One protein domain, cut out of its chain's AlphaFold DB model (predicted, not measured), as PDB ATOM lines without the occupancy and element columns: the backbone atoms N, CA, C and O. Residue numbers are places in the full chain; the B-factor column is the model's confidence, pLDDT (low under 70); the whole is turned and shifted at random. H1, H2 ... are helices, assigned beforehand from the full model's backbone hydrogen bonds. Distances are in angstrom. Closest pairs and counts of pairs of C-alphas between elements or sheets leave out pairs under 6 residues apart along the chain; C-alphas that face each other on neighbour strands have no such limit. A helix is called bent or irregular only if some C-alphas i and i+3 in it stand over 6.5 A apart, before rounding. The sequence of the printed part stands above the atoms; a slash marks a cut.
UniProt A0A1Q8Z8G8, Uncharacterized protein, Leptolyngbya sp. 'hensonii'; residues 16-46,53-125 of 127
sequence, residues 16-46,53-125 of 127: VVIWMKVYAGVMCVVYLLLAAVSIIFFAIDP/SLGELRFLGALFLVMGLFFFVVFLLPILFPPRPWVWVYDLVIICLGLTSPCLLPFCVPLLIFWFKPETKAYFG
ATOM      1  N   VAL A  16     161.367  23.942 -77.812       82.12
ATOM      2  CA  VAL A  16     160.505  24.834 -77.022       82.12
ATOM      3  C   VAL A  16     159.126  24.233 -76.728       82.12
ATOM      4  O   VAL A  16     158.575  24.482 -75.662       82.12
ATOM      5  N   VAL A  17     158.583  23.388 -77.610       82.31
ATOM      6  CA  VAL A  17     157.300  22.696 -77.388       82.31
ATOM      7  C   VAL A  17     157.437  21.645 -76.293       82.31
ATOM      8  O   VAL A  17     156.534  21.480 -75.477       82.31
ATOM      9  N   ILE A  18     158.588  20.970 -76.226       83.56
ATOM     10  CA  ILE A  18     158.892  20.033 -75.141       83.56
ATOM     11  C   ILE A  18     159.000  20.801 -73.821       83.56
ATOM     12  O   ILE A  18     158.355  20.421 -72.849       83.56
ATOM     13  N   TRP A  19     159.732  21.918 -73.798       83.94
ATOM     14  CA  TRP A  19     159.829  22.778 -72.614       83.94
ATOM     15  C   TRP A  19     158.474  23.339 -72.176       83.94
ATOM     16  O   TRP A  19     158.197  23.368 -70.983       83.94
ATOM     17  N   MET A  20     157.604  23.709 -73.119       85.00
ATOM     18  CA  MET A  20     156.235  24.139 -72.827       85.00
ATOM     19  C   MET A  20     155.408  23.012 -72.204       85.00
ATOM     20  O   MET A  20     154.717  23.236 -71.215       85.00
ATOM     21  N   LYS A  21     155.513  21.779 -72.714       85.69
ATOM     22  CA  LYS A  21     154.845  20.612 -72.115       85.69
ATOM     23  C   LYS A  21     155.369  20.288 -70.718       85.69
ATOM     24  O   LYS A  21     154.572  19.978 -69.838       85.69
ATOM     25  N   VAL A  22     156.681  20.383 -70.501       87.56
ATOM     26  CA  VAL A  22     157.293  20.215 -69.173       87.56
ATOM     27  C   VAL A  22     156.790  21.298 -68.223       87.56
ATOM     28  O   VAL A  22     156.343  20.978 -67.129       87.56
ATOM     29  N   TYR A  23     156.785  22.558 -68.658       86.69
ATOM     30  CA  TYR A  23     156.240  23.680 -67.899       86.69
ATOM     31  C   TYR A  23     154.766  23.464 -67.533       86.69
ATOM     32  O   TYR A  23     154.397  23.574 -66.366       86.69
ATOM     33  N   ALA A  24     153.936  23.085 -68.506       86.62
ATOM     34  CA  ALA A  24     152.524  22.797 -68.292       86.62
ATOM     35  C   ALA A  24     152.322  21.625 -67.316       86.62
ATOM     36  O   ALA A  24     151.464  21.694 -66.438       86.62
ATOM     37  N   GLY A  25     153.156  20.585 -67.411       88.06
ATOM     38  CA  GLY A  25     153.150  19.451 -66.487       88.06
ATOM     39  C   GLY A  25     153.546  19.842 -65.063       88.06
ATOM     40  O   GLY A  25     152.860  19.466 -64.115       88.06
ATOM     41  N   VAL A  26     154.599  20.647 -64.900       89.25
ATOM     42  CA  VAL A  26     155.011  21.184 -63.593       89.25
ATOM     43  C   VAL A  26     153.889  22.021 -62.986       89.25
ATOM     44  O   VAL A  26     153.550  21.826 -61.821       89.25
ATOM     45  N   MET A  27     153.252  22.889 -63.774       87.19
ATOM     46  CA  MET A  27     152.115  23.685 -63.311       87.19
ATOM     47  C   MET A  27     150.922  22.819 -62.914       87.19
ATOM     48  O   MET A  27     150.334  23.056 -61.863       87.19
ATOM     49  N   CYS A  28     150.603  21.772 -63.681       90.06
ATOM     50  CA  CYS A  28     149.583  20.799 -63.289       90.06
ATOM     51  C   CYS A  28     149.883  20.207 -61.907       90.06
ATOM     52  O   CYS A  28     149.002  20.181 -61.053       90.06
ATOM     53  N   VAL A  29     151.125  19.781 -61.654       91.31
ATOM     54  CA  VAL A  29     151.521  19.245 -60.343       91.31
ATOM     55  C   VAL A  29     151.371  20.301 -59.249       91.31
ATOM     56  O   VAL A  29     150.793  20.008 -58.209       91.31
ATOM     57  N   VAL A  30     151.824  21.536 -59.481       90.00
ATOM     58  CA  VAL A  30     151.706  22.634 -58.507       90.00
ATOM     59  C   VAL A  30     150.243  22.921 -58.161       90.00
ATOM     60  O   VAL A  30     149.904  22.994 -56.981       90.00
ATOM     61  N   TYR A  31     149.359  23.039 -59.154       88.75
ATOM     62  CA  TYR A  31     147.936  23.299 -58.914       88.75
ATOM     63  C   TYR A  31     147.208  22.104 -58.295       88.75
ATOM     64  O   TYR A  31     146.309  22.296 -57.479       88.75
ATOM     65  N   LEU A  32     147.621  20.875 -58.615       91.31
ATOM     66  CA  LEU A  32     147.093  19.667 -57.984       91.31
ATOM     67  C   LEU A  32     147.530  19.577 -56.517       91.31
ATOM     68  O   LEU A  32     146.705  19.269 -55.662       91.31
ATOM     69  N   LEU A  33     148.783  19.913 -56.200       91.31
ATOM     70  CA  LEU A  33     149.257  20.022 -54.817       91.31
ATOM     71  C   LEU A  33     148.517  21.124 -54.059       91.31
ATOM     72  O   LEU A  33     148.115  20.903 -52.921       91.31
ATOM     73  N   LEU A  34     148.279  22.279 -54.685       89.81
ATOM     74  CA  LEU A  34     147.483  23.355 -54.094       89.81
ATOM     75  C   LEU A  34     146.057  22.878 -53.774       89.81
ATOM     76  O   LEU A  34     145.563  23.108 -52.671       89.81
ATOM     77  N   ALA A  35     145.422  22.156 -54.701       90.06
ATOM     78  CA  ALA A  35     144.117  21.543 -54.478       90.06
ATOM     79  C   ALA A  35     144.170  20.477 -53.365       90.06
ATOM     80  O   ALA A  35     143.296  20.455 -52.504       90.06
ATOM     81  N   ALA A  36     145.209  19.643 -53.302       89.81
ATOM     82  CA  ALA A  36     145.371  18.649 -52.241       89.81
ATOM     83  C   ALA A  36     145.557  19.298 -50.858       89.81
ATOM     84  O   ALA A  36     144.923  18.885 -49.892       89.81
ATOM     85  N   VAL A  37     146.367  20.357 -50.762       89.12
ATOM     86  CA  VAL A  37     146.544  21.134 -49.526       89.12
ATOM     87  C   VAL A  37     145.244  21.834 -49.133       89.12
ATOM     88  O   VAL A  37     144.926  21.900 -47.948       89.12
ATOM     89  N   SER A  38     144.438  22.290 -50.099       88.56
ATOM     90  CA  SER A  38     143.136  22.907 -49.811       88.56
ATOM     91  C   SER A  38     142.174  21.961 -49.071       88.56
ATOM     92  O   SER A  38     141.387  22.416 -48.244       88.56
ATOM     93  N   ILE A  39     142.296  20.641 -49.274       86.38
ATOM     94  CA  ILE A  39     141.507  19.624 -48.557       86.38
ATOM     95  C   ILE A  39     141.821  19.645 -47.052       86.38
ATOM     96  O   ILE A  39     140.930  19.421 -46.235       86.38
ATOM     97  N   ILE A  40     143.055  19.988 -46.664       85.62
ATOM     98  CA  ILE A  40     143.465  20.074 -45.254       85.62
ATOM     99  C   ILE A  40     142.660  21.160 -44.523       85.62
ATOM    100  O   ILE A  40     142.275  20.950 -43.377       85.62
ATOM    101  N   PHE A  41     142.304  22.266 -45.187       81.38
ATOM    102  CA  PHE A  41     141.468  23.317 -44.588       81.38
ATOM    103  C   PHE A  41     140.062  22.836 -44.211       81.38
ATOM    104  O   PHE A  41     139.444  23.414 -43.324       81.38
ATOM    105  N   PHE A  42     139.557  21.760 -44.823       80.19
ATOM    106  CA  PHE A  42     138.289  21.149 -44.414       80.19
ATOM    107  C   PHE A  42     138.419  20.268 -43.164       80.19
ATOM    108  O   PHE A  42     137.411  20.011 -42.507       80.19
ATOM    109  N   ALA A  43     139.632  19.810 -42.845       79.94
ATOM    110  CA  ALA A  43     139.931  18.960 -41.694       79.94
ATOM    111  C   ALA A  43     140.425  19.746 -40.464       79.94
ATOM    112  O   ALA A  43     140.487  19.182 -39.374       79.94
ATOM    113  N   ILE A  44     140.781  21.027 -40.625       79.38
ATOM    114  CA  ILE A  44     141.193  21.901 -39.520       79.38
ATOM    115  C   ILE A  44     139.965  22.309 -38.701       79.38
ATOM    116  O   ILE A  44     138.981  22.818 -39.240       79.38
ATOM    117  N   ASP A  45     140.054  22.120 -37.386       71.06
ATOM    118  CA  ASP A  45     139.084  22.635 -36.427       71.06
ATOM    119  C   ASP A  45     139.499  24.061 -36.003       71.06
ATOM    120  O   ASP A  45     140.599  24.248 -35.473       71.06
ATOM    121  N   PRO A  46     138.676  25.096 -36.250       67.44
ATOM    122  CA  PRO A  46     139.002  26.480 -35.918       67.44
ATOM    123  C   PRO A  46     138.883  26.789 -34.423       67.44
ATOM    124  O   PRO A  46     139.074  27.934 -34.032       67.44
ATOM    125  N   SER A  53     135.912  32.080 -38.546       78.88
ATOM    126  CA  SER A  53     134.709  31.254 -38.508       78.88
ATOM    127  C   SER A  53     134.883  29.955 -39.311       78.88
ATOM    128  O   SER A  53     135.549  29.913 -40.349       78.88
ATOM    129  N   LEU A  54     134.201  28.883 -38.879       75.06
ATOM    130  CA  LEU A  54     134.096  27.618 -39.631       75.06
ATOM    131  C   LEU A  54     133.639  27.831 -41.085       75.06
ATOM    132  O   LEU A  54     134.036  27.084 -41.981       75.06
ATOM    133  N   GLY A  55     132.778  28.826 -41.311       80.19
ATOM    134  CA  GLY A  55     132.263  29.166 -42.635       80.19
ATOM    135  C   GLY A  55     133.340  29.743 -43.551       80.19
ATOM    136  O   GLY A  55     133.456  29.304 -44.694       80.19
ATOM    137  N   GLU A  56     134.160  30.665 -43.047       84.31
ATOM    138  CA  GLU A  56     135.245  31.292 -43.812       84.31
ATOM    139  C   GLU A  56     136.331  30.288 -44.193       84.31
ATOM    140  O   GLU A  56     136.745  30.260 -45.351       84.31
ATOM    141  N   LEU A  57     136.743  29.414 -43.266       83.69
ATOM    142  CA  LEU A  57     137.781  28.411 -43.536       83.69
ATOM    143  C   LEU A  57     137.348  27.435 -44.642       83.69
ATOM    144  O   LEU A  57     138.110  27.142 -45.565       83.69
ATOM    145  N   ARG A  58     136.091  26.975 -44.584       83.94
ATOM    146  CA  ARG A  58     135.500  26.084 -45.595       83.94
ATOM    147  C   ARG A  58     135.296  26.785 -46.930       83.94
ATOM    148  O   ARG A  58     135.535  26.175 -47.968       83.94
ATOM    149  N   PHE A  59     134.865  28.046 -46.920       88.38
ATOM    150  CA  PHE A  59     134.707  28.834 -48.139       88.38
ATOM    151  C   PHE A  59     136.055  29.071 -48.823       88.38
ATOM    152  O   PHE A  59     136.173  28.865 -50.030       88.38
ATOM    153  N   LEU A  60     137.089  29.423 -48.054       88.88
ATOM    154  CA  LEU A  60     138.446  29.604 -48.555       88.88
ATOM    155  C   LEU A  60     138.993  28.290 -49.127       88.88
ATOM    156  O   LEU A  60     139.454  28.269 -50.267       88.88
ATOM    157  N   GLY A  61     138.862  27.182 -48.390       88.00
ATOM    158  CA  GLY A  61     139.237  25.848 -48.863       88.00
ATOM    159  C   GLY A  61     138.521  25.464 -50.160       88.00
ATOM    160  O   GLY A  61     139.170  25.034 -51.111       88.00
ATOM    161  N   ALA A  62     137.206  25.689 -50.248       90.12
ATOM    162  CA  ALA A  62     136.421  25.419 -51.453       90.12
ATOM    163  C   ALA A  62     136.862  26.286 -52.640       90.12
ATOM    164  O   ALA A  62     136.994  25.780 -53.753       90.12
ATOM    165  N   LEU A  63     137.126  27.572 -52.408       92.19
ATOM    166  CA  LEU A  63     137.575  28.502 -53.439       92.19
ATOM    167  C   LEU A  63     138.942  28.086 -53.991       92.19
ATOM    168  O   LEU A  63     139.098  27.979 -55.208       92.19
ATOM    169  N   PHE A  64     139.908  27.781 -53.120       88.69
ATOM    170  CA  PHE A  64     141.223  27.287 -53.536       88.69
ATOM    171  C   PHE A  64     141.143  25.930 -54.237       88.69
ATOM    172  O   PHE A  64     141.864  25.717 -55.211       88.69
ATOM    173  N   LEU A  65     140.250  25.041 -53.797       91.88
ATOM    174  CA  LEU A  65     140.030  23.743 -54.428       91.88
ATOM    175  C   LEU A  65     139.485  23.901 -55.849       91.88
ATOM    176  O   LEU A  65     140.063  23.363 -56.790       91.88
ATOM    177  N   VAL A  66     138.407  24.671 -56.020       93.69
ATOM    178  CA  VAL A  66     137.782  24.914 -57.329       93.69
ATOM    179  C   VAL A  66     138.750  25.634 -58.260       93.69
ATOM    180  O   VAL A  66     138.908  25.230 -59.411       93.69
ATOM    181  N   MET A  67     139.440  26.664 -57.766       91.50
ATOM    182  CA  MET A  67     140.410  27.421 -58.551       91.50
ATOM    183  C   MET A  67     141.609  26.552 -58.951       91.50
ATOM    184  O   MET A  67     141.985  26.539 -60.121       91.50
ATOM    185  N   GLY A  68     142.174  25.777 -58.020       89.25
ATOM    186  CA  GLY A  68     143.277  24.854 -58.293       89.25
ATOM    187  C   GLY A  68     142.900  23.785 -59.318       89.25
ATOM    188  O   GLY A  68     143.650  23.546 -60.261       89.25
ATOM    189  N   LEU A  69     141.706  23.201 -59.199       92.12
ATOM    190  CA  LEU A  69     141.213  22.202 -60.147       92.12
ATOM    191  C   LEU A  69     140.953  22.806 -61.534       92.12
ATOM    192  O   LEU A  69     141.300  22.207 -62.549       92.12
ATOM    193  N   PHE A  70     140.382  24.011 -61.584       92.94
ATOM    194  CA  PHE A  70     140.173  24.740 -62.830       92.94
ATOM    195  C   PHE A  70     141.503  25.002 -63.546       92.94
ATOM    196  O   PHE A  70     141.652  24.644 -64.715       92.94
ATOM    197  N   PHE A  71     142.497  25.551 -62.842       88.12
ATOM    198  CA  PHE A  71     143.823  25.783 -63.416       88.12
ATOM    199  C   PHE A  71     144.518  24.479 -63.810       88.12
ATOM    200  O   PHE A  71     145.120  24.424 -64.880       88.12
ATOM    201  N   PHE A  72     144.385  23.404 -63.030       89.31
ATOM    202  CA  PHE A  72     144.893  22.087 -63.416       89.31
ATOM    203  C   PHE A  72     144.363  21.662 -64.790       89.31
ATOM    204  O   PHE A  72     145.150  21.308 -65.664       89.31
ATOM    205  N   VAL A  73     143.051  21.768 -65.022       90.31
ATOM    206  CA  VAL A  73     142.456  21.430 -66.323       90.31
ATOM    207  C   VAL A  73     143.001  22.339 -67.423       90.31
ATOM    208  O   VAL A  73     143.421  21.835 -68.461       90.31
ATOM    209  N   VAL A  74     143.066  23.654 -67.193       90.06
ATOM    210  CA  VAL A  74     143.596  24.643 -68.152       90.06
ATOM    211  C   VAL A  74     145.028  24.302 -68.582       90.06
ATOM    212  O   VAL A  74     145.330  24.332 -69.778       90.06
ATOM    213  N   PHE A  75     145.898  23.932 -67.641       86.94
ATOM    214  CA  PHE A  75     147.289  23.549 -67.909       86.94
ATOM    215  C   PHE A  75     147.450  22.112 -68.429       86.94
ATOM    216  O   PHE A  75     148.499  21.781 -68.976       86.94
ATOM    217  N   LEU A  76     146.421  21.265 -68.330       88.69
ATOM    218  CA  LEU A  76     146.420  19.917 -68.900       88.69
ATOM    219  C   LEU A  76     146.180  19.937 -70.419       88.69
ATOM    220  O   LEU A  76     146.712  19.097 -71.148       88.69
ATOM    221  N   LEU A  77     145.398  20.906 -70.912       87.00
ATOM    222  CA  LEU A  77     145.019  21.009 -72.327       87.00
ATOM    223  C   LEU A  77     146.239  21.015 -73.287       87.00
ATOM    224  O   LEU A  77     146.249  20.192 -74.206       87.00
ATOM    225  N   PRO A  78     147.307  21.813 -73.078       82.50
ATOM    226  CA  PRO A  78     148.501  21.821 -73.940       82.50
ATOM    227  C   PRO A  78     149.219  20.468 -74.050       82.50
ATOM    228  O   PRO A  78     149.923  20.190 -75.022       82.50
ATOM    229  N   ILE A  79     149.078  19.615 -73.032       84.75
ATOM    230  CA  ILE A  79     149.748  18.314 -72.966       84.75
ATOM    231  C   ILE A  79     149.016  17.301 -73.852       84.75
ATOM    232  O   ILE A  79     149.668  16.526 -74.563       84.75
ATOM    233  N   LEU A  80     147.681  17.335 -73.819       85.94
ATOM    234  CA  LEU A  80     146.799  16.383 -74.496       85.94
ATOM    235  C   LEU A  80     146.502  16.754 -75.951       85.94
ATOM    236  O   LEU A  80     146.303  15.860 -76.774       85.94
ATOM    237  N   PHE A  81     146.458  18.044 -76.293       82.94
ATOM    238  CA  PHE A  81     146.086  18.444 -77.646       82.94
ATOM    239  C   PHE A  81     147.241  18.297 -78.654       82.94
ATOM    240  O   PHE A  81     148.388  18.646 -78.361       82.94
ATOM    241  N   PRO A  82     146.954  17.804 -79.877       79.31
ATOM    242  CA  PRO A  82     147.928  17.775 -80.960       79.31
ATOM    243  C   PRO A  82     148.244  19.200 -81.453       79.31
ATOM    244  O   PRO A  82     147.417  20.105 -81.292       79.31
ATOM    245  N   PRO A  83     149.406  19.412 -82.096       76.25
ATOM    246  CA  PRO A  83     149.813  20.722 -82.597       76.25
ATOM    247  C   PRO A  83     148.811  21.251 -83.631       76.25
ATOM    248  O   PRO A  83     148.705  20.748 -84.746       76.25
ATOM    249  N   ARG A  84     148.042  22.270 -83.236       82.38
ATOM    250  CA  ARG A  84     147.077  22.991 -84.076       82.38
ATOM    251  C   ARG A  84     147.310  24.501 -83.971       82.38
ATOM    252  O   ARG A  84     147.743  24.971 -82.918       82.38
ATOM    253  N   PRO A  85     146.930  25.299 -84.981       82.69
ATOM    254  CA  PRO A  85     147.198  26.740 -84.989       82.69
ATOM    255  C   PRO A  85     146.518  27.502 -83.841       82.69
ATOM    256  O   PRO A  85     147.034  28.526 -83.391       82.69
ATOM    257  N   TRP A  86     145.390  26.993 -83.330       84.25
ATOM    258  CA  TRP A  86     144.709  27.531 -82.146       84.25
ATOM    259  C   TRP A  86     145.431  27.191 -80.834       84.25
ATOM    260  O   TRP A  86     145.463  28.026 -79.934       84.25
ATOM    261  N   VAL A  87     146.068  26.015 -80.747       86.25
ATOM    262  CA  VAL A  87     146.853  25.593 -79.569       86.25
ATOM    263  C   VAL A  87     148.071  26.497 -79.395       86.25
ATOM    264  O   VAL A  87     148.371  26.899 -78.283       86.25
ATOM    265  N   TRP A  88     148.693  26.949 -80.491       86.12
ATOM    266  CA  TRP A  88     149.789  27.924 -80.416       86.12
ATOM    267  C   TRP A  88     149.386  29.233 -79.718       86.12
ATOM    268  O   TRP A  88     150.170  29.792 -78.952       86.12
ATOM    269  N   VAL A  89     148.173  29.734 -79.997       88.94
ATOM    270  CA  VAL A  89     147.642  30.949 -79.352       88.94
ATOM    271  C   VAL A  89     147.304  30.661 -77.893       88.94
ATOM    272  O   VAL A  89     147.609  31.471 -77.027       88.94
ATOM    273  N   TYR A  90     146.705  29.504 -77.625       89.56
ATOM    274  CA  TYR A  90     146.355  29.068 -76.280       89.56
ATOM    275  C   TYR A  90     147.588  28.952 -75.367       89.56
ATOM    276  O   TYR A  90     147.621  29.548 -74.292       89.56
ATOM    277  N   ASP A  91     148.641  28.283 -75.836       86.81
ATOM    278  CA  ASP A  91     149.910  28.144 -75.121       86.81
ATOM    279  C   ASP A  91     150.569  29.507 -74.888       86.81
ATOM    280  O   ASP A  91     151.091  29.767 -73.807       86.81
ATOM    281  N   LEU A  92     150.483  30.424 -75.859       88.12
ATOM    282  CA  LEU A  92     150.968  31.796 -75.700       88.12
ATOM    283  C   LEU A  92     150.227  32.530 -74.575       88.12
ATOM    284  O   LEU A  92     150.868  33.176 -73.748       88.12
ATOM    285  N   VAL A  93     148.899  32.406 -74.500       89.69
ATOM    286  CA  VAL A  93     148.103  32.988 -73.405       89.69
ATOM    287  C   VAL A  93     148.509  32.388 -72.058       89.69
ATOM    288  O   VAL A  93     148.657  33.126 -71.087       89.69
ATOM    289  N   ILE A  94     148.764  31.081 -71.997       87.00
ATOM    290  CA  ILE A  94     149.254  30.411 -70.785       87.00
ATOM    291  C   ILE A  94     150.629  30.937 -70.356       87.00
ATOM    292  O   ILE A  94     150.858  31.170 -69.168       87.00
ATOM    293  N   ILE A  95     151.549  31.155 -71.298       86.50
ATOM    294  CA  ILE A  95     152.867  31.732 -71.004       86.50
ATOM    295  C   ILE A  95     152.706  33.159 -70.460       86.50
ATOM    296  O   ILE A  95     153.348  33.512 -69.473       86.50
ATOM    297  N   CYS A  96     151.804  33.955 -71.041       85.75
ATOM    298  CA  CYS A  96     151.486  35.298 -70.554       85.75
ATOM    299  C   CYS A  96     150.845  35.300 -69.160       85.75
ATOM    300  O   CYS A  96     151.172  36.163 -68.351       85.75
ATOM    301  N   LEU A  97     149.988  34.325 -68.844       84.44
ATOM    302  CA  LEU A  97     149.479  34.126 -67.484       84.44
ATOM    303  C   LEU A  97     150.604  33.755 -66.505       84.44
ATOM    304  O   LEU A  97     150.579  34.174 -65.356       84.44
ATOM    305  N   GLY A  98     151.627  33.023 -66.950       79.69
ATOM    306  CA  GLY A  98     152.834  32.778 -66.152       79.69
ATOM    307  C   GLY A  98     153.656  34.047 -65.900       79.69
ATOM    308  O   GLY A  98     154.190  34.227 -64.808       79.69
ATOM    309  N   LEU A  99     153.706  34.961 -66.877       81.19
ATOM    310  CA  LEU A  99     154.426  36.237 -66.774       81.19
ATOM    311  C   LEU A  99     153.834  37.193 -65.731       81.19
ATOM    312  O   LEU A  99     154.557  38.063 -65.248       81.19
ATOM    313  N   THR A 100     152.562  37.042 -65.346       81.62
ATOM    314  CA  THR A 100     151.987  37.849 -64.257       81.62
ATOM    315  C   THR A 100     152.553  37.469 -62.889       81.62
ATOM    316  O   THR A 100     152.373  38.213 -61.929       81.62
ATOM    317  N   SER A 101     153.239  36.324 -62.781       78.81
ATOM    318  CA  SER A 101     153.923  35.899 -61.565       78.81
ATOM    319  C   SER A 101     155.424  36.208 -61.643       78.81
ATOM    320  O   SER A 101     156.124  35.669 -62.508       78.81
ATOM    321  N   PRO A 102     155.975  37.022 -60.721       72.50
ATOM    322  CA  PRO A 102     157.382  37.414 -60.765       72.50
ATOM    323  C   PRO A 102     158.342  36.231 -60.575       72.50
ATOM    324  O   PRO A 102     159.478  36.276 -61.041       72.50
ATOM    325  N   CYS A 103     157.888  35.144 -59.943       74.44
ATOM    326  CA  CYS A 103     158.694  33.948 -59.704       74.44
ATOM    327  C   CYS A 103     158.991  33.149 -60.983       74.44
ATOM    328  O   CYS A 103     159.987  32.433 -61.038       74.44
ATOM    329  N   LEU A 104     158.141  33.260 -62.010       73.38
ATOM    330  CA  LEU A 104     158.250  32.470 -63.240       73.38
ATOM    331  C   LEU A 104     158.834  33.241 -64.422       73.38
ATOM    332  O   LEU A 104     159.206  32.627 -65.422       73.38
ATOM    333  N   LEU A 105     159.017  34.556 -64.283       79.00
ATOM    334  CA  LEU A 105     159.683  35.412 -65.268       79.00
ATOM    335  C   LEU A 105     160.968  34.822 -65.875       79.00
ATOM    336  O   LEU A 105     161.049  34.789 -67.106       79.00
ATOM    337  N   PRO A 106     161.951  34.314 -65.098       80.00
ATOM    338  CA  PRO A 106     163.198  33.819 -65.687       80.00
ATOM    339  C   PRO A 106     162.999  32.597 -66.594       80.00
ATOM    340  O   PRO A 106     163.810  32.373 -67.486       80.00
ATOM    341  N   PHE A 107     161.919  31.835 -66.410       80.81
ATOM    342  CA  PHE A 107     161.564  30.709 -67.275       80.81
ATOM    343  C   PHE A 107     160.631  31.122 -68.416       80.81
ATOM    344  O   PHE A 107     160.815  30.685 -69.552       80.81
ATOM    345  N   CYS A 108     159.655  31.991 -68.157       81.12
ATOM    346  CA  CYS A 108     158.684  32.426 -69.156       81.12
ATOM    347  C   CYS A 108     159.314  33.295 -70.251       81.12
ATOM    348  O   CYS A 108     158.936  33.162 -71.411       81.12
ATOM    349  N   VAL A 109     160.291  34.149 -69.919       84.00
ATOM    350  CA  VAL A 109     160.979  35.014 -70.894       84.00
ATOM    351  C   VAL A 109     161.682  34.212 -71.999       84.00
ATOM    352  O   VAL A 109     161.368  34.440 -73.170       84.00
ATOM    353  N   PRO A 110     162.588  33.256 -71.703       83.31
ATOM    354  CA  PRO A 110     163.211  32.456 -72.752       83.31
ATOM    355  C   PRO A 110     162.174  31.624 -73.509       83.31
ATOM    356  O   PRO A 110     162.237  31.564 -74.738       83.31
ATOM    357  N   LEU A 111     161.181  31.053 -72.816       84.50
ATOM    358  CA  LEU A 111     160.115  30.286 -73.464       84.50
ATOM    359  C   LEU A 111     159.380  31.134 -74.512       84.50
ATOM    360  O   LEU A 111     159.229  30.695 -75.647       84.50
ATOM    361  N   LEU A 112     159.012  32.370 -74.163       85.62
ATOM    362  CA  LEU A 112     158.338  33.319 -75.049       85.62
ATOM    363  C   LEU A 112     159.209  33.678 -76.265       85.62
ATOM    364  O   LEU A 112     158.727  33.643 -77.399       85.62
ATOM    365  N   ILE A 113     160.496  33.972 -76.050       86.38
ATOM    366  CA  ILE A 113     161.443  34.307 -77.128       86.38
ATOM    367  C   ILE A 113     161.536  33.159 -78.143       86.38
ATOM    368  O   ILE A 113     161.454  33.388 -79.352       86.38
ATOM    369  N   PHE A 114     161.667  31.915 -77.677       85.56
ATOM    370  CA  PHE A 114     161.699  30.748 -78.562       85.56
ATOM    371  C   PHE A 114     160.320  30.414 -79.162       85.56
ATOM    372  O   PHE A 114     160.253  29.886 -80.273       85.56
ATOM    373  N   TRP A 115     159.217  30.762 -78.492       85.69
ATOM    374  CA  TRP A 115     157.854  30.539 -78.986       85.69
ATOM    375  C   TRP A 115     157.508  31.405 -80.202       85.69
ATOM    376  O   TRP A 115     156.789  30.965 -81.102       85.69
ATOM    377  N   PHE A 116     158.049  32.627 -80.263       85.19
ATOM    378  CA  PHE A 116     157.832  33.548 -81.381       85.19
ATOM    379  C   PHE A 116     158.632  33.209 -82.644       85.19
ATOM    380  O   PHE A 116     158.325  33.761 -83.708       85.19
ATOM    381  N   LYS A 117     159.619  32.307 -82.557       82.75
ATOM    382  CA  LYS A 117     160.422  31.900 -83.715       82.75
ATOM    383  C   LYS A 117     159.551  31.281 -84.819       82.75
ATOM    384  O   LYS A 117     158.589  30.566 -84.518       82.75
ATOM    385  N   PRO A 118     159.902  31.508 -86.099       77.19
ATOM    386  CA  PRO A 118     159.146  30.977 -87.234       77.19
ATOM    387  C   PRO A 118     159.105  29.443 -87.246       77.19
ATOM    388  O   PRO A 118     158.110  28.872 -87.671       77.19
ATOM    389  N   GLU A 119     160.126  28.779 -86.698       80.56
ATOM    390  CA  GLU A 119     160.182  27.317 -86.544       80.56
ATOM    391  C   GLU A 119     158.999  26.773 -85.728       80.56
ATOM    392  O   GLU A 119     158.327  25.826 -86.137       80.56
ATOM    393  N   THR A 120     158.698  27.414 -84.595       80.88
ATOM    394  CA  THR A 120     157.591  27.026 -83.717       80.88
ATOM    395  C   THR A 120     156.251  27.314 -84.386       80.88
ATOM    396  O   THR A 120     155.363  26.469 -84.370       80.88
ATOM    397  N   LYS A 121     156.102  28.473 -85.036       78.69
ATOM    398  CA  LYS A 121     154.872  28.820 -85.769       78.69
ATOM    399  C   LYS A 121     154.578  27.821 -86.891       78.69
ATOM    400  O   LYS A 121     153.458  27.312 -86.955       78.69
ATOM    401  N   ALA A 122     155.594  27.468 -87.679       80.50
ATOM    402  CA  ALA A 122     155.488  26.488 -88.754       80.50
ATOM    403  C   ALA A 122     155.073  25.103 -88.231       80.50
ATOM    404  O   ALA A 122     154.226  24.450 -88.838       80.50
ATOM    405  N   TYR A 123     155.585  24.683 -87.066       80.12
ATOM    406  CA  TYR A 123     155.204  23.417 -86.428       80.12
ATOM    407  C   TYR A 123     153.714  23.348 -86.049       80.12
ATOM    408  O   TYR A 123     153.092  22.295 -86.162       80.12
ATOM    409  N   PHE A 124     153.111  24.468 -85.645       81.56
ATOM    410  CA  PHE A 124     151.674  24.547 -85.359       81.56
ATOM    411  C   PHE A 124     150.819  24.891 -86.593       81.56
ATOM    412  O   PHE A 124     149.618  25.128 -86.456       81.56
ATOM    413  N   GLY A 125     151.407  24.921 -87.794       75.31
ATOM    414  CA  GLY A 125     150.699  25.229 -89.038       75.31
ATOM    415  C   GLY A 125     150.349  26.710 -89.210       75.31
ATOM    416  O   GLY A 125     149.415  27.031 -89.942       75.31
TER     417      GLY A 125
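What this domain is: This is residues 16 to 46 and 53 to 125 of the 127 residues of an uncharacterized protein of Leptolyngbya sp. 'hensonii' (UniProt A0A1Q8Z8G8). Two long helices, H1 and H2, run side by side in opposite ways and make the length of a rod, and at the end where H1 begins and H2 ends a shorter helical hairpin, H3 and H4, packs on them at a steep tilt. The small helix H5 lies at that same end, near H3, while the far end, about the cut, is made by H1 and H2 without the others. The printed part has 104 residues, with five named helices in the order H1, H2, H3, H4, H5 and no named strand; the class is all helix. H1 to H4 form a bundle, part aligned and part crossed, that goes up and down, each helix running against the one before it. The whole is loose, with a radius of gyration of the C-alphas of 16.6 A, and spans 55 by 27 by 16 A.

How they stand to each other: H1, residues 16 to 43, touches H2, residues 54 to 80, with 45 pairs of C-alphas within 8 A. They run opposite ways at a shallow tilt of 20 degrees, and their closest C-alphas are those of Ala 35 and Leu 65, 4.6 A apart. H2 and H3, residues 85 to 99, are a helical hairpin at a steep tilt of 42 degrees. H2 touches H3 with residues 75 to 78 alone; the closest C-alphas, of Pro 78 and Asp 91, are 6.6 A apart. H3 and H4, residues 105 to 115, are a second helical hairpin at a shallow tilt of 20 degrees, with the closest C-alphas, of Leu 99 and Leu 105, 5.5 A apart. H4 also touches H1, opposite ways at a steep tilt of 38 degrees, but H1 does so with residues 16 to 20 alone; the closest C-alphas are those of Val 16 and Phe 114, at 6.2 A. H1 and H3 are close but not clearly touching, the C-alphas of Met 20 and Asp 91 coming closest at 7.8 A. H5, residues 118 to 123, touches no helix but is near H3, where the closest C-alphas, of Trp 88 and Lys 121, are 7.4 A apart. H5 is also close to H1 but not clearly touching, and only just about perpendicular to it at 70.3 degrees, with the closest C-alphas, of Val 16 and Thr 120, at 7.6 A. H2 is apart from H4 and from H5. In H5 every O i to N i+4 pair is within hydrogen-bond range; the counts are 20 of 24 in H1, 21 of 23 in H2, 10 of 11 in H3 and 6 of 7 in H4.

Where its parts are: H1 begins at C-alpha 16 (160.505, 24.834, -77.022) and runs 41.3 A to C-alpha 43 (139.931, 18.960, -41.694). H2 measures 38.8 A from Leu 54 to Leu 80; it is neither bent nor irregular, but only just: C-alphas 75 and 78 are 6.4 A apart. H3 measures 21.8 A from Pro 85 to Leu 99, and H4 14.7 A from Leu 105 to Trp 115. H5, of six residues, ends at C-alpha 123 (155.204, 23.417, -86.428), 8.6 A from its first C-alpha.

The domain as a whole: The two C-alphas farthest apart are those of Pro 46 and Ala 122, at 55.3 A. Residues 47 to 52 are cut out, in the link between H1 and H2, and C-alphas 46 and 53 are 6.9 A apart across the cut. The links H2 to H3, H3 to H4 and H4 to H5 are tight. The mean pLDDT of the printed part is 84.7, and residue 46 is the one printed residue under 70.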